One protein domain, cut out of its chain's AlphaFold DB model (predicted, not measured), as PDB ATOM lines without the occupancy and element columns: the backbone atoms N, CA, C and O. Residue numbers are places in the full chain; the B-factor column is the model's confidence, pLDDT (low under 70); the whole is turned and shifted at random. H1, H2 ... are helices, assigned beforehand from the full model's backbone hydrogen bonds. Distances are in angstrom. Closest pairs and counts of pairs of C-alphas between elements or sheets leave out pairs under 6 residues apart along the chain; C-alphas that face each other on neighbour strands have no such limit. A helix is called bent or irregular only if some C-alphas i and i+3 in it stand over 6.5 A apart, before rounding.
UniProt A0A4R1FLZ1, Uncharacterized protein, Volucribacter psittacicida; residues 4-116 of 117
ATOM      1  N   GLU A   4       2.651 -33.340  22.100       90.19
ATOM      2  CA  GLU A   4       3.515 -32.227  22.514       90.19
ATOM      3  C   GLU A   4       3.548 -32.077  24.039       90.19
ATOM      4  O   GLU A   4       4.633 -32.024  24.616       90.19
ATOM      5  N   ASP A   5       2.383 -32.140  24.692       90.81
ATOM      6  CA  ASP A   5       2.264 -32.104  26.156       90.81
ATOM      7  C   ASP A   5       3.008 -33.281  26.807       90.81
ATOM      8  O   ASP A   5       3.753 -33.105  27.770       90.81
ATOM      9  N   LEU A   6       2.853 -34.487  26.243       91.31
ATOM     10  CA  LEU A   6       3.551 -35.703  26.684       91.31
ATOM     11  C   LEU A   6       5.071 -35.550  26.607       91.31
ATOM     12  O   LEU A   6       5.789 -35.902  27.543       91.31
ATOM     13  N   ARG A   7       5.566 -35.018  25.488       92.06
ATOM     14  CA  ARG A   7       6.996 -34.785  25.289       92.06
ATOM     15  C   ARG A   7       7.521 -33.725  26.259       92.06
ATOM     16  O   ARG A   7       8.602 -33.911  26.812       92.06
ATOM     17  N   GLY A   8       6.766 -32.650  26.486       92.69
ATOM     18  CA  GLY A   8       7.102 -31.612  27.462       92.69
ATOM     19  C   GLY A   8       7.222 -32.170  28.881       92.69
ATOM     20  O   GLY A   8       8.258 -31.992  29.520       92.69
ATOM     21  N   ALA A   9       6.219 -32.925  29.333       90.50
ATOM     22  CA  ALA A   9       6.219 -33.562  30.650       90.50
ATOM     23  C   ALA A   9       7.399 -34.531  30.832       90.50
ATOM     24  O   ALA A   9       8.066 -34.513  31.864       90.50
ATOM     25  N   TYR A  10       7.711 -35.335  29.809       92.88
ATOM     26  CA  TYR A  10       8.861 -36.240  29.847       92.88
ATOM     27  C   TYR A  10      10.197 -35.489  29.954       92.88
ATOM     28  O   TYR A  10      11.071 -35.877  30.731       92.88
ATOM     29  N   HIS A  11      10.370 -34.402  29.195       93.50
ATOM     30  CA  HIS A  11      11.578 -33.580  29.290       93.50
ATOM     31  C   HIS A  11      11.724 -32.925  30.663       93.50
ATOM     32  O   HIS A  11      12.836 -32.904  31.188       93.50
ATOM     33  N   GLN A  12      10.623 -32.442  31.242       92.31
ATOM     34  CA  GLN A  12      10.615 -31.852  32.577       92.31
ATOM     35  C   GLN A  12      11.013 -32.884  33.638       92.31
ATOM     36  O   GLN A  12      11.976 -32.658  34.360       92.31
ATOM     37  N   ALA A  13      10.380 -34.060  33.652       92.50
ATOM     38  CA  ALA A  13      10.703 -35.121  34.611       92.50
ATOM     39  C   ALA A  13      12.176 -35.560  34.529       92.50
ATOM     40  O   ALA A  13      12.842 -35.725  35.549       92.50
ATOM     41  N   LYS A  14      12.716 -35.691  33.311       94.00
ATOM     42  CA  LYS A  14      14.130 -36.025  33.096       94.00
ATOM     43  C   LYS A  14      15.077 -34.898  33.523       94.00
ATOM     44  O   LYS A  14      16.197 -35.161  33.960       94.00
ATOM     45  N   HIS A  15      14.666 -33.643  33.354       94.38
ATOM     46  CA  HIS A  15      15.423 -32.496  33.847       94.38
ATOM     47  C   HIS A  15      15.450 -32.483  35.379       94.38
ATOM     48  O   HIS A  15      16.526 -32.368  35.958       94.38
ATOM     49  N   ASP A  16      14.299 -32.708  36.007       94.94
ATOM     50  CA  ASP A  16      14.125 -32.761  37.458       94.94
ATOM     51  C   ASP A  16      14.926 -33.902  38.102       94.94
ATOM     52  O   ASP A  16      15.618 -33.683  39.096       94.94
ATOM     53  N   GLU A  17      14.958 -35.078  37.471       94.94
ATOM     54  CA  GLU A  17      15.834 -36.193  37.861       94.94
ATOM     55  C   GLU A  17      17.324 -35.826  37.770       94.94
ATOM     56  O   GLU A  17      18.132 -36.141  38.644       94.94
ATOM     57  N   LYS A  18      17.735 -35.147  36.695       96.44
ATOM     58  CA  LYS A  18      19.133 -34.735  36.550       96.44
ATOM     59  C   LYS A  18      19.516 -33.708  37.616       96.44
ATOM     60  O   LYS A  18      20.609 -33.794  38.172       96.44
ATOM     61  N   SER A  19      18.634 -32.755  37.893       96.25
ATOM     62  CA  SER A  19      18.835 -31.746  38.928       96.25
ATOM     63  C   SER A  19      18.901 -32.371  40.322       96.25
ATOM     64  O   SER A  19      19.768 -31.997  41.111       96.25
ATOM     65  N   SER A  20      18.061 -33.368  40.622       95.06
ATOM     66  CA  SER A  20      18.121 -34.083  41.904       95.06
ATOM     67  C   SER A  20      19.433 -34.850  42.078       95.06
ATOM     68  O   SER A  20      20.025 -34.809  43.153       95.06
ATOM     69  N   ASN A  21      19.965 -35.448  41.010       95.75
ATOM     70  CA  ASN A  21      21.284 -36.084  41.038       95.75
ATOM     71  C   ASN A  21      22.423 -35.092  41.337       95.75
ATOM     72  O   ASN A  21      23.379 -35.457  42.022       95.75
ATOM     73  N   ILE A  22      22.329 -33.840  40.867       96.06
ATOM     74  CA  ILE A  22      23.296 -32.785  41.220       96.06
ATOM     75  C   ILE A  22      23.208 -32.467  42.719       96.06
ATOM     76  O   ILE A  22      24.234 -32.471  43.393       96.06
ATOM     77  N   LEU A  23      21.997 -32.293  43.258       96.44
ATOM     78  CA  LEU A  23      21.788 -32.059  44.691       96.44
ATOM     79  C   LEU A  23      22.337 -33.212  45.554       96.44
ATOM     80  O   LEU A  23      22.987 -32.987  46.576       96.44
ATOM     81  N   PHE A  24      22.136 -34.464  45.135       95.50
ATOM     82  CA  PHE A  24      22.720 -35.626  45.815       95.50
ATOM     83  C   PHE A  24      24.249 -35.633  45.768       95.50
ATOM     84  O   PHE A  24      24.894 -35.983  46.760       95.50
ATOM     85  N   LEU A  25      24.841 -35.231  44.642       96.69
ATOM     86  CA  LEU A  25      26.288 -35.108  44.515       96.69
ATOM     87  C   LEU A  25      26.846 -34.033  45.459       96.69
ATOM     88  O   LEU A  25      27.882 -34.254  46.081       96.69
ATOM     89  N   GLU A  26      26.160 -32.904  45.620       96.38
ATOM     90  CA  GLU A  26      26.549 -31.854  46.573       96.38
ATOM     91  C   GLU A  26      26.516 -32.359  48.015       96.38
ATOM     92  O   GLU A  26      27.483 -32.173  48.758       96.38
ATOM     93  N   VAL A  27      25.445 -33.068  48.393       96.75
ATOM     94  CA  VAL A  27      25.346 -33.729  49.702       96.75
ATOM     95  C   VAL A  27      26.514 -34.689  49.912       96.75
ATOM     96  O   VAL A  27      27.144 -34.671  50.973       96.75
ATOM     97  N   PHE A  28      26.844 -35.497  48.904       97.25
ATOM     98  CA  PHE A  28      27.970 -36.422  48.966       97.25
ATOM     99  C   PHE A  28      29.307 -35.691  49.154       97.25
ATOM    100  O   PHE A  28      30.060 -36.023  50.070       97.25
ATOM    101  N   ILE A  29      29.582 -34.662  48.346       97.06
ATOM    102  CA  ILE A  29      30.825 -33.881  48.407       97.06
ATOM    103  C   ILE A  29      30.979 -33.198  49.768       97.06
ATOM    104  O   ILE A  29      32.053 -33.266  50.361       97.06
ATOM    105  N   ILE A  30      29.923 -32.571  50.291       95.94
ATOM    106  CA  ILE A  30      29.969 -31.877  51.587       95.94
ATOM    107  C   ILE A  30      30.213 -32.863  52.722       95.94
ATOM    108  O   ILE A  30      31.045 -32.616  53.594       95.94
ATOM    109  N   SER A  31      29.532 -34.004  52.693       97.00
ATOM    110  CA  SER A  31      29.708 -35.040  53.710       97.00
ATOM    111  C   SER A  31      31.126 -35.601  53.695       97.00
ATOM    112  O   SER A  31      31.757 -35.779  54.738       97.00
ATOM    113  N   PHE A  32      31.671 -35.816  52.499       96.88
ATOM    114  CA  PHE A  32      33.055 -36.225  52.324       96.88
ATOM    115  C   PHE A  32      34.016 -35.154  52.854       96.88
ATOM    116  O   PHE A  32      34.884 -35.466  53.666       96.88
ATOM    117  N   ALA A  33      33.820 -33.883  52.492       96.56
ATOM    118  CA  ALA A  33      34.635 -32.768  52.970       96.56
ATOM    119  C   ALA A  33      34.636 -32.657  54.505       96.56
ATOM    120  O   ALA A  33      35.696 -32.470  55.101       96.56
ATOM    121  N   LEU A  34      33.483 -32.848  55.157       96.94
ATOM    122  CA  LEU A  34      33.383 -32.899  56.619       96.94
ATOM    123  C   LEU A  34      34.167 -34.082  57.201       96.94
ATOM    124  O   LEU A  34      34.924 -33.906  58.155       96.94
ATOM    125  N   GLY A  35      34.039 -35.273  56.612       97.62
ATOM    126  CA  GLY A  35      34.806 -36.448  57.027       97.62
ATOM    127  C   GLY A  35      36.321 -36.228  56.951       97.62
ATOM    128  O   GLY A  35      37.035 -36.572  57.892       97.62
ATOM    129  N   PHE A  36      36.808 -35.592  55.880       97.44
ATOM    130  CA  PHE A  36      38.221 -35.220  55.744       97.44
ATOM    131  C   PHE A  36      38.639 -34.142  56.741       97.44
ATOM    132  O   PHE A  36      39.683 -34.274  57.375       97.44
ATOM    133  N   TYR A  37      37.833 -33.097  56.924       97.88
ATOM    134  CA  TYR A  37      38.147 -32.011  57.853       97.88
ATOM    135  C   TYR A  37      38.311 -32.516  59.293       97.88
ATOM    136  O   TYR A  37      39.282 -32.180  59.965       97.88
ATOM    137  N   PHE A  38      37.409 -33.391  59.745       97.56
ATOM    138  CA  PHE A  38      37.472 -33.999  61.077       97.56
ATOM    139  C   PHE A  38      38.343 -35.263  61.142       97.56
ATOM    140  O   PHE A  38      38.395 -35.900  62.194       97.56
ATOM    141  N   GLN A  39      39.003 -35.642  60.039       97.25
ATOM    142  CA  GLN A  39      39.824 -36.856  59.926       97.25
ATOM    143  C   GLN A  39      39.082 -38.117  60.423       97.25
ATOM    144  O   GLN A  39      39.660 -38.997  61.058       97.25
ATOM    145  N   SER A  40      37.770 -38.196  60.169       96.31
ATOM    146  CA  SER A  40      36.887 -39.233  60.705       96.31
ATOM    147  C   SER A  40      35.864 -39.683  59.669       96.31
ATOM    148  O   SER A  40      34.956 -38.943  59.284       96.31
ATOM    149  N   TRP A  41      35.969 -40.947  59.256       95.38
ATOM    150  CA  TRP A  41      35.029 -41.553  58.313       95.38
ATOM    151  C   TRP A  41      33.609 -41.653  58.890       95.38
ATOM    152  O   TRP A  41      32.637 -41.518  58.148       95.38
ATOM    153  N   TYR A  42      33.482 -41.814  60.215       97.00
ATOM    154  CA  TYR A  42      32.196 -41.792  60.910       97.00
ATOM    155  C   TYR A  42      31.503 -40.438  60.767       97.00
ATOM    156  O   TYR A  42      30.306 -40.399  60.507       97.00
ATOM    157  N   VAL A  43      32.245 -39.328  60.893       97.50
ATOM    158  CA  VAL A  43      31.683 -37.979  60.717       97.50
ATOM    159  C   VAL A  43      31.164 -37.804  59.294       97.50
ATOM    160  O   VAL A  43      30.037 -37.345  59.112       97.50
ATOM    161  N   GLY A  44      31.936 -38.243  58.295       97.06
ATOM    162  CA  GLY A  44      31.496 -38.204  56.903       97.06
ATOM    163  C   GLY A  44      30.221 -39.019  56.676       97.06
ATOM    164  O   GLY A  44      29.232 -38.484  56.184       97.06
ATOM    165  N   LEU A  45      30.185 -40.276  57.123       97.00
ATOM    166  CA  LEU A  45      29.007 -41.134  56.958       97.00
ATOM    167  C   LEU A  45      27.769 -40.597  57.695       97.00
ATOM    168  O   LEU A  45      26.683 -40.557  57.121       97.00
ATOM    169  N   VAL A  46      27.917 -40.164  58.950       97.56
ATOM    170  CA  VAL A  46      26.803 -39.619  59.743       97.56
ATOM    171  C   VAL A  46      26.279 -38.326  59.121       97.56
ATOM    172  O   VAL A  46      25.068 -38.163  59.002       97.56
ATOM    173  N   SER A  47      27.164 -37.431  58.668       97.25
ATOM    174  CA  SER A  47      26.751 -36.208  57.969       97.25
ATOM    175  C   SER A  47      25.996 -36.507  56.669       97.25
ATOM    176  O   SER A  47      24.958 -35.896  56.432       97.25
ATOM    177  N   PHE A  48      26.436 -37.508  55.897       97.12
ATOM    178  CA  PHE A  48      25.757 -37.944  54.677       97.12
ATOM    179  C   PHE A  48      24.339 -38.427  54.961       97.12
ATOM    180  O   PHE A  48      23.386 -37.938  54.360       97.12
ATOM    181  N   LEU A  49      24.183 -39.325  55.936       96.88
ATOM    182  CA  LEU A  49      22.872 -39.845  56.322       96.88
ATOM    183  C   LEU A  49      21.944 -38.740  56.842       96.88
ATOM    184  O   LEU A  49      20.772 -38.709  56.471       96.88
ATOM    185  N   LEU A  50      22.453 -37.811  57.658       96.31
ATOM    186  CA  LEU A  50      21.666 -36.684  58.172       96.31
ATOM    187  C   LEU A  50      21.233 -35.718  57.065       96.31
ATOM    188  O   LEU A  50      20.094 -35.248  57.079       96.31
ATOM    189  N   LEU A  51      22.108 -35.428  56.101       96.00
ATOM    190  CA  LEU A  51      21.779 -34.573  54.963       96.00
ATOM    191  C   LEU A  51      20.768 -35.253  54.033       96.00
ATOM    192  O   LEU A  51      19.764 -34.633  53.692       96.00
ATOM    193  N   CYS A  52      20.950 -36.537  53.703       94.19
ATOM    194  CA  CYS A  52      19.963 -37.306  52.941       94.19
ATOM    195  C   CYS A  52      18.602 -37.348  53.648       94.19
ATOM    196  O   CYS A  52      17.573 -37.110  53.018       94.19
ATOM    197  N   LEU A  53      18.583 -37.582  54.964       93.56
ATOM    198  CA  LEU A  53      17.355 -37.550  55.755       93.56
ATOM    199  C   LEU A  53      16.707 -36.158  55.739       93.56
ATOM    200  O   LEU A  53      15.488 -36.038  55.640       93.56
ATOM    201  N   SER A  54      17.507 -35.097  55.784       93.38
ATOM    202  CA  SER A  54      17.018 -33.718  55.711       93.38
ATOM    203  C   SER A  54      16.339 -33.412  54.371       93.38
ATOM    204  O   SER A  54      15.357 -32.669  54.350       93.38
ATOM    205  N   LEU A  55      16.782 -34.024  53.265       92.50
ATOM    206  CA  LEU A  55      16.110 -33.892  51.967       92.50
ATOM    207  C   LEU A  55      14.693 -34.495  51.958       92.50
ATOM    208  O   LEU A  55      13.854 -34.040  51.178       92.50
ATOM    209  N   ALA A  56      14.400 -35.455  52.842       90.56
ATOM    210  CA  ALA A  56      13.069 -36.051  52.969       90.56
ATOM    211  C   ALA A  56      12.045 -35.117  53.644       90.56
ATOM    212  O   ALA A  56      10.837 -35.251  53.454       90.56
ATOM    213  N   PHE A  57      12.501 -34.133  54.422       91.75
ATOM    214  CA  PHE A  57      11.616 -33.185  55.091       91.75
ATOM    215  C   PHE A  57      11.530 -31.883  54.299       91.75
ATOM    216  O   PHE A  57      12.486 -31.116  54.249       91.75
ATOM    217  N   LYS A  58      10.341 -31.560  53.770       91.31
ATOM    218  CA  LYS A  58      10.087 -30.372  52.928       91.31
ATOM    219  C   LYS A  58      10.773 -29.085  53.411       91.31
ATOM    220  O   LYS A  58      11.389 -28.378  52.622       91.31
ATOM    221  N   ARG A  59      10.654 -28.763  54.705       91.94
ATOM    222  CA  ARG A  59      11.229 -27.533  55.285       91.94
ATOM    223  C   ARG A  59      12.759 -27.560  55.302       91.94
ATOM    224  O   ARG A  59      13.376 -26.544  55.003       91.94
ATOM    225  N   LEU A  60      13.350 -28.705  55.641       93.88
ATOM    226  CA  LEU A  60      14.801 -28.875  55.688       93.88
ATOM    227  C   LEU A  60      15.399 -28.933  54.280       93.88
ATOM    228  O   LEU A  60      16.439 -28.331  54.048       93.88
ATOM    229  N   ASN A  61      14.709 -29.563  53.330       93.19
ATOM    230  CA  ASN A  61      15.109 -29.589  51.928       93.19
ATOM    231  C   ASN A  61      15.181 -28.167  51.340       93.19
ATOM    232  O   ASN A  61      16.227 -27.766  50.843       93.19
ATOM    233  N   ILE A  62      14.129 -27.349  51.511       94.94
ATOM    234  CA  ILE A  62      14.149 -25.937  51.076       94.94
ATOM    235  C   ILE A  62      15.329 -25.189  51.703       94.94
ATOM    236  O   ILE A  62      16.033 -24.454  51.015       94.94
ATOM    237  N   PHE A  63      15.553 -25.382  53.004       95.81
ATOM    238  CA  PHE A  63      16.658 -24.741  53.706       95.81
ATOM    239  C   PHE A  63      18.028 -25.143  53.130       95.81
ATOM    240  O   PHE A  63      18.856 -24.271  52.871       95.81
ATOM    241  N   LEU A  64      18.247 -26.433  52.859       95.25
ATOM    242  CA  LEU A  64      19.476 -26.936  52.237       95.25
ATOM    243  C   LEU A  64      19.670 -26.396  50.818       95.25
ATOM    244  O   LEU A  64      20.742 -25.881  50.512       95.25
ATOM    245  N   CYS A  65      18.625 -26.423  49.991       96.44
ATOM    246  CA  CYS A  65      18.634 -25.854  48.644       96.44
ATOM    247  C   CYS A  65      19.043 -24.373  48.641       96.44
ATOM    248  O   CYS A  65      19.837 -23.938  47.804       96.44
ATOM    249  N   VAL A  66      18.547 -23.583  49.599       97.06
ATOM    250  CA  VAL A  66      18.950 -22.177  49.747       97.06
ATOM    251  C   VAL A  66      20.431 -22.073  50.114       97.06
ATOM    252  O   VAL A  66      21.155 -21.314  49.474       97.06
ATOM    253  N   ILE A  67      20.907 -22.851  51.090       96.81
ATOM    254  CA  ILE A  67      22.322 -22.833  51.492       96.81
ATOM    255  C   ILE A  67      23.233 -23.211  50.323       96.81
ATOM    256  O   ILE A  67      24.192 -22.492  50.047       96.81
ATOM    257  N   PHE A  68      22.937 -24.294  49.608       96.62
ATOM    258  CA  PHE A  68      23.760 -24.734  48.482       96.62
ATOM    259  C   PHE A  68      23.743 -23.719  47.339       96.62
ATOM    260  O   PHE A  68      24.788 -23.438  46.756       96.62
ATOM    261  N   THR A  69      22.604 -23.064  47.087       98.12
ATOM    262  CA  THR A  69      22.542 -21.945  46.130       98.12
ATOM    263  C   THR A  69      23.490 -20.817  46.532       98.12
ATOM    264  O   THR A  69      24.224 -20.289  45.695       98.12
ATOM    265  N   LEU A  70      23.503 -20.437  47.812       97.88
ATOM    266  CA  LEU A  70      24.380 -19.378  48.312       97.88
ATOM    267  C   LEU A  70      25.859 -19.776  48.229       97.88
ATOM    268  O   LEU A  70      26.691 -18.942  47.871       97.88
ATOM    269  N   ILE A  71      26.189 -21.046  48.483       97.00
ATOM    270  CA  ILE A  71      27.547 -21.576  48.302       97.00
ATOM    271  C   ILE A  71      27.973 -21.449  46.834       97.00
ATOM    272  O   ILE A  71      29.033 -20.888  46.558       97.00
ATOM    273  N   TRP A  72      27.140 -21.877  45.881       97.38
ATOM    274  CA  TRP A  72      27.438 -21.714  44.454       97.38
ATOM    275  C   TRP A  72      27.544 -20.255  44.027       97.38
ATOM    276  O   TRP A  72      28.419 -19.916  43.236       97.38
ATOM    277  N   THR A  73      26.712 -19.379  44.587       98.44
ATOM    278  CA  THR A  73      26.784 -17.928  44.357       98.44
ATOM    279  C   THR A  73      28.143 -17.378  44.778       98.44
ATOM    280  O   THR A  73      28.774 -16.636  44.027       98.44
ATOM    281  N   PHE A  74      28.627 -17.778  45.956       98.19
ATOM    282  CA  PHE A  74      29.941 -17.378  46.446       98.19
ATOM    283  C   PHE A  74      31.075 -17.934  45.572       98.19
ATOM    284  O   PHE A  74      31.995 -17.194  45.227       98.19
ATOM    285  N   ILE A  75      30.988 -19.200  45.153       97.62
ATOM    286  CA  ILE A  75      31.964 -19.822  44.244       97.62
ATOM    287  C   ILE A  75      31.996 -19.086  42.898       97.62
ATOM    288  O   ILE A  75      33.071 -18.728  42.420       97.62
ATOM    289  N   GLY A  76      30.833 -18.814  42.302       98.19
ATOM    290  CA  GLY A  76      30.722 -18.076  41.044       98.19
ATOM    291  C   GLY A  76      31.286 -16.662  41.150       98.19
ATOM    292  O   GLY A  76      32.015 -16.222  40.259       98.19
ATOM    293  N   TRP A  77      31.016 -15.976  42.265       98.56
ATOM    294  CA  TRP A  77      31.597 -14.666  42.537       98.56
ATOM    295  C   TRP A  77      33.119 -14.725  42.652       98.56
ATOM    296  O   TRP A  77      33.811 -13.932  42.019       98.56
ATOM    297  N   TYR A  78      33.645 -15.690  43.405       98.44
ATOM    298  CA  TYR A  78      35.082 -15.849  43.606       98.44
ATOM    299  C   TYR A  78      35.816 -16.145  42.293       98.44
ATOM    300  O   TYR A  78      36.842 -15.530  42.009       98.44
ATOM    301  N   ILE A  79      35.265 -17.035  41.459       98.06
ATOM    302  CA  ILE A  79      35.821 -17.348  40.135       98.06
ATOM    303  C   ILE A  79      35.821 -16.102  39.247       98.06
ATOM    304  O   ILE A  79      36.852 -15.769  38.670       98.06
ATOM    305  N   GLY A  80      34.694 -15.386  39.157       98.19
ATOM    306  CA  GLY A  80      34.614 -14.162  38.357       98.19
ATOM    307  C   GLY A  80      35.594 -13.087  38.836       98.19
ATOM    308  O   GLY A  80      36.281 -12.471  38.024       98.19
ATOM    309  N   TYR A  81      35.718 -12.918  40.156       98.31
ATOM    310  CA  TYR A  81      36.651 -11.972  40.764       98.31
ATOM    311  C   TYR A  81      38.109 -12.305  40.439       98.31
ATOM    312  O   TYR A  81      38.883 -11.412  40.103       98.31
ATOM    313  N   ALA A  82      38.477 -13.586  40.497       98.12
ATOM    314  CA  ALA A  82      39.828 -14.045  40.194       98.12
ATOM    315  C   ALA A  82      40.225 -13.854  38.717       98.12
ATOM    316  O   ALA A  82      41.415 -13.815  38.418       98.12
ATOM    317  N   ILE A  83      39.252 -13.745  37.804       97.06
ATOM    318  CA  ILE A  83      39.498 -13.578  36.366       97.06
ATOM    319  C   ILE A  83      39.693 -12.103  35.996       97.06
ATOM    320  O   ILE A  83      40.678 -11.778  35.340       97.06
ATOM    321  N   ASP A  84      38.761 -11.224  36.383       97.62
ATOM    322  CA  ASP A  84      38.731  -9.826  35.900       97.62
ATOM    323  C   ASP A  84      38.205  -8.832  36.962       97.62
ATOM    324  O   ASP A  84      37.659  -7.766  36.674       97.62
ATOM    325  N   GLY A  85      38.348  -9.180  38.244       96.38
ATOM    326  CA  GLY A  85      38.042  -8.292  39.365       96.38
ATOM    327  C   GLY A  85      36.549  -8.142  39.686       96.38
ATOM    328  O   GLY A  85      35.712  -8.991  39.387       96.38
ATOM    329  N   MET A  86      36.200  -7.054  40.381       97.75
ATOM    330  CA  MET A  86      34.916  -6.926  41.091       97.75
ATOM    331  C   MET A  86      33.675  -7.084  40.201       97.75
ATOM    332  O   MET A  86      32.731  -7.768  40.595       97.75
ATOM    333  N   LEU A  87      33.659  -6.470  39.013       97.88
ATOM    334  CA  LEU A  87      32.497  -6.531  38.117       97.88
ATOM    335  C   LEU A  87      32.274  -7.947  37.577       97.88
ATOM    336  O   LEU A  87      31.144  -8.436  37.604       97.88
ATOM    337  N   ALA A  88      33.343  -8.626  37.157       98.19
ATOM    338  CA  ALA A  88      33.272 -10.018  36.728       98.19
ATOM    339  C   ALA A  88      32.846 -10.944  37.875       98.19
ATOM    340  O   ALA A  88      32.054 -11.859  37.656       98.19
ATOM    341  N   GLY A  89      33.281 -10.663  39.107       98.44
ATOM    342  CA  GLY A  89      32.799 -11.355  40.301       98.44
ATOM    343  C   GLY A  89      31.295 -11.190  40.510       98.44
ATOM    344  O   GLY A  89      30.580 -12.177  40.659       98.44
ATOM    345  N   ILE A  90      30.772  -9.961  40.468       98.25
ATOM    346  CA  ILE A  90      29.324  -9.722  40.608       98.25
ATOM    347  C   ILE A  90      28.541 -10.495  39.540       98.25
ATOM    348  O   ILE A  90      27.586 -11.195  39.876       98.25
ATOM    349  N   LEU A  91      28.965 -10.419  38.274       98.12
ATOM    350  CA  LEU A  91      28.322 -11.153  37.182       98.12
ATOM    351  C   LEU A  91      28.371 -12.667  37.418       98.12
ATOM    352  O   LEU A  91      27.334 -13.326  37.348       98.12
ATOM    353  N   GLY A  92      29.542 -13.211  37.754       98.31
ATOM    354  CA  GLY A  92      29.725 -14.636  38.037       98.31
ATOM    355  C   GLY A  92      28.846 -15.129  39.188       98.31
ATOM    356  O   GLY A  92      28.217 -16.181  39.075       98.31
ATOM    357  N   GLY A  93      28.731 -14.341  40.259       98.38
ATOM    358  CA  GLY A  93      27.848 -14.639  41.384       98.38
ATOM    359  C   GLY A  93      26.373 -14.651  40.982       98.38
ATOM    360  O   GLY A  93      25.666 -15.604  41.295       98.38
ATOM    361  N   VAL A  94      25.910 -13.643  40.234       98.31
ATOM    362  CA  VAL A  94      24.516 -13.576  39.754       98.31
ATOM    363  C   VAL A  94      24.185 -14.755  38.837       98.31
ATOM    364  O   VAL A  94      23.141 -15.383  39.009       98.31
ATOM    365  N   PHE A  95      25.070 -15.106  37.898       98.25
ATOM    366  CA  PHE A  95      24.866 -16.270  37.032       98.25
ATOM    367  C   PHE A  95      24.794 -17.572  37.832       98.25
ATOM    368  O   PHE A  95      23.870 -18.361  37.630       98.25
ATOM    369  N   ALA A  96      25.722 -17.782  38.768       98.06
ATOM    370  CA  ALA A  96      25.724 -18.968  39.614       98.06
ATOM    371  C   ALA A  96      24.483 -19.044  40.518       98.06
ATOM    372  O   ALA A  96      23.925 -20.126  40.679       98.06
ATOM    373  N   PHE A  97      24.000 -17.911  41.038       98.38
ATOM    374  CA  PHE A  97      22.758 -17.843  41.808       98.38
ATOM    375  C   PHE A  97      21.549 -18.276  40.973       98.38
ATOM    376  O   PHE A  97      20.795 -19.146  41.396       98.38
ATOM    377  N   VAL A  98      21.374 -17.716  39.769       98.25
ATOM    378  CA  VAL A  98      20.227 -18.033  38.897       98.25
ATOM    379  C   VAL A  98      20.241 -19.504  38.478       98.25
ATOM    380  O   VAL A  98      19.211 -20.176  38.553       98.25
ATOM    381  N   ILE A  99      21.407 -20.020  38.078       97.44
ATOM    382  CA  ILE A  99      21.571 -21.433  37.711       97.44
ATOM    383  C   ILE A  99      21.312 -22.331  38.926       97.44
ATOM    384  O   ILE A  99      20.540 -23.283  38.826       97.44
ATOM    385  N   GLY A 100      21.904 -22.000  40.078       97.31
ATOM    386  CA  GLY A 100      21.724 -22.729  41.330       97.31
ATOM    387  C   GLY A 100      20.261 -22.773  41.768       97.31
ATOM    388  O   GLY A 100      19.754 -23.845  42.077       97.31
ATOM    389  N   CYS A 101      19.540 -21.649  41.712       97.25
ATOM    390  CA  CYS A 101      18.102 -21.614  41.980       97.25
ATOM    391  C   CYS A 101      17.324 -22.548  41.049       97.25
ATOM    392  O   CYS A 101      16.483 -23.308  41.526       97.25
ATOM    393  N   GLY A 102      17.597 -22.512  39.741       96.81
ATOM    394  CA  GLY A 102      16.928 -23.378  38.768       96.81
ATOM    395  C   GLY A 102      17.131 -24.863  39.077       96.81
ATOM    396  O   GLY A 102      16.156 -25.606  39.178       96.81
ATOM    397  N   ILE A 103      18.384 -25.269  39.312       97.44
ATOM    398  CA  ILE A 103      18.739 -26.649  39.672       97.44
ATOM    399  C   ILE A 103      18.050 -27.054  40.978       97.44
ATOM    400  O   ILE A 103      17.384 -28.084  41.024       97.44
ATOM    401  N   HIS A 104      18.139 -26.245  42.031       97.75
ATOM    402  CA  HIS A 104      17.592 -26.615  43.335       97.75
ATOM    403  C   HIS A 104      16.058 -26.620  43.390       97.75
ATOM    404  O   HIS A 104      15.486 -27.447  44.097       97.75
ATOM    405  N   ILE A 105      15.370 -25.752  42.640       96.38
ATOM    406  CA  ILE A 105      13.900 -25.787  42.517       96.38
ATOM    407  C   ILE A 105      13.457 -27.054  41.776       96.38
ATOM    408  O   ILE A 105      12.526 -27.739  42.209       96.38
ATOM    409  N   SER A 106      14.140 -27.376  40.679       96.12
ATOM    410  CA  SER A 106      13.910 -28.577  39.873       96.12
ATOM    411  C   SER A 106      14.155 -29.854  40.696       96.12
ATOM    412  O   SER A 106      13.282 -30.717  40.794       96.12
ATOM    413  N   ALA A 107      15.275 -29.916  41.421       95.44
ATOM    414  CA  ALA A 107      15.606 -30.998  42.347       95.44
ATOM    415  C   ALA A 107      14.583 -31.140  43.487       95.44
ATOM    416  O   ALA A 107      14.149 -32.245  43.807       95.44
ATOM    417  N   PHE A 108      14.173 -30.024  44.098       95.00
ATOM    418  CA  PHE A 108      13.165 -30.023  45.157       95.00
ATOM    419  C   PHE A 108      11.822 -30.574  44.666       95.00
ATOM    420  O   PHE A 108      11.186 -31.349  45.378       95.00
ATOM    421  N   THR A 109      11.407 -30.197  43.454       93.69
ATOM    422  CA  THR A 109      10.168 -30.692  42.836       93.69
ATOM    423  C   THR A 109      10.224 -32.208  42.664       93.69
ATOM    424  O   THR A 109       9.342 -32.895  43.172       93.69
ATOM    425  N   TYR A 110      11.317 -32.730  42.094       93.06
ATOM    426  CA  TYR A 110      11.549 -34.173  41.969       93.06
ATOM    427  C   TYR A 110      11.419 -34.904  43.310       93.06
ATOM    428  O   TYR A 110      10.662 -35.863  43.440       93.06
ATOM    429  N   MET A 111      12.132 -34.423  44.335       90.75
ATOM    430  CA  MET A 111      12.124 -35.044  45.661       90.75
ATOM    431  C   MET A 111      10.727 -35.034  46.282       90.75
ATOM    432  O   MET A 111      10.307 -36.018  46.882       90.75
ATOM    433  N   MET A 112       9.995 -33.928  46.141       89.44
ATOM    434  CA  MET A 112       8.650 -33.815  46.692       89.44
ATOM    435  C   MET A 112       7.629 -34.685  45.972       89.44
ATOM    436  O   MET A 112       6.642 -35.055  46.601       89.44
ATOM    437  N   ASP A 113       7.826 -34.979  44.692       89.44
ATOM    438  CA  ASP A 113       6.934 -35.866  43.955       89.44
ATOM    439  C   ASP A 113       7.188 -37.328  44.336       89.44
ATOM    440  O   ASP A 113       6.235 -38.044  44.612       89.44
ATOM    441  N   PHE A 114       8.449 -37.729  44.534       82.38
ATOM    442  CA  PHE A 114       8.793 -39.067  45.040       82.38
ATOM    443  C   PHE A 114       8.338 -39.354  46.478       82.38
ATOM    444  O   PHE A 114       8.165 -40.512  46.838       82.38
ATOM    445  N   LEU A 115       8.202 -38.328  47.322       80.75
ATOM    446  CA  LEU A 115       7.848 -38.482  48.742       80.75
ATOM    447  C   LEU A 115       6.342 -38.358  49.025       80.75
ATOM    448  O   LEU A 115       5.930 -38.476  50.179       80.75
ATOM    449  N   LYS A 116       5.536 -38.014  48.014       71.00
ATOM    450  CA  LYS A 116       4.070 -37.928  48.129       71.00
ATOM    451  C   LYS A 116       3.365 -39.251  47.820       71.00
ATOM    452  O   LYS A 116       2.185 -39.353  48.160       71.00
TER     453      LYS A 116
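AT A GLANCE: This is residues 4 to 116 of the 117 residues of an uncharacterized protein of Volucribacter psittacicida (UniProt A0A4R1FLZ1). Two helical hairpins make a flat V: H1 with the shorter H2 folded back beside its later part, and the two arms of the long bent helix H3, H3a and H3b, side by side. H1 crosses the later part of H3b, and residues 4 to 11 of H1 stick out past the crossing. The printed part has 113 residues with three named helices, in the order H1, H2, H3, and no named strand; the class is all helix. It is only just loose, close to compact, with a radius of gyration of the C-alphas of 16.1 A and spans of 45 by 42 by 20 A.

HOW THE PARTS SIT: H1, residues 4 to 37, and H2, residues 41 to 56, form a hairpin at a shallow tilt of 30 degrees, opposite ways; H1 touches H2 with residues 24 to 36 alone, and their closest C-alphas, Gly 35 and Gly 44, are 3.7 A apart. By its hydrogen bonds H3, residues 58 to 114, was assigned as one helix, but it is bent: C-alphas 83 and 86 are 9.4 A apart. Its arms H3a, residues 58 to 83, and H3b, residues 86 to 114, touch at a shallow tilt of 25 degrees, opposite ways, closest at the C-alphas of Gly 80 and Gly 89, 3.9 A. Residues 13 to 23 of H1 touch residues 103 to 111 of H3b at a steep tilt of 69.9 degrees, only just short of about perpendicular; the closest C-alphas, Ser 20 and Ala 107, are 4.0 A apart. H1 and H3a are close but not clearly touching, the C-alphas of Glu 26 and Phe 68 being 7.9 A apart. H2 and H3a touch only at the corner, closest at the C-alphas of Leu 55 and Asn 61, 4.4 A. Every O i to N i+4 pair is within hydrogen-bond range in H1, H3a and H3b, and 11 of 12 are in H2.

IN THESE COORDINATES: H1 begins at C-alpha 4, (3.515, -32.227, 22.514), and measures 49.5 A; H2 measures 23.3 A, H3a 37.7 A and H3b 41.6 A, ending at C-alpha 114, (8.793, -39.067, 45.040).

THE WHOLE: The C-alphas farthest apart, Glu 4 and Gln 39, are 52.3 A apart. The printed part has no cut, both links are tight, and no printed residue is under 70 in pLDDT.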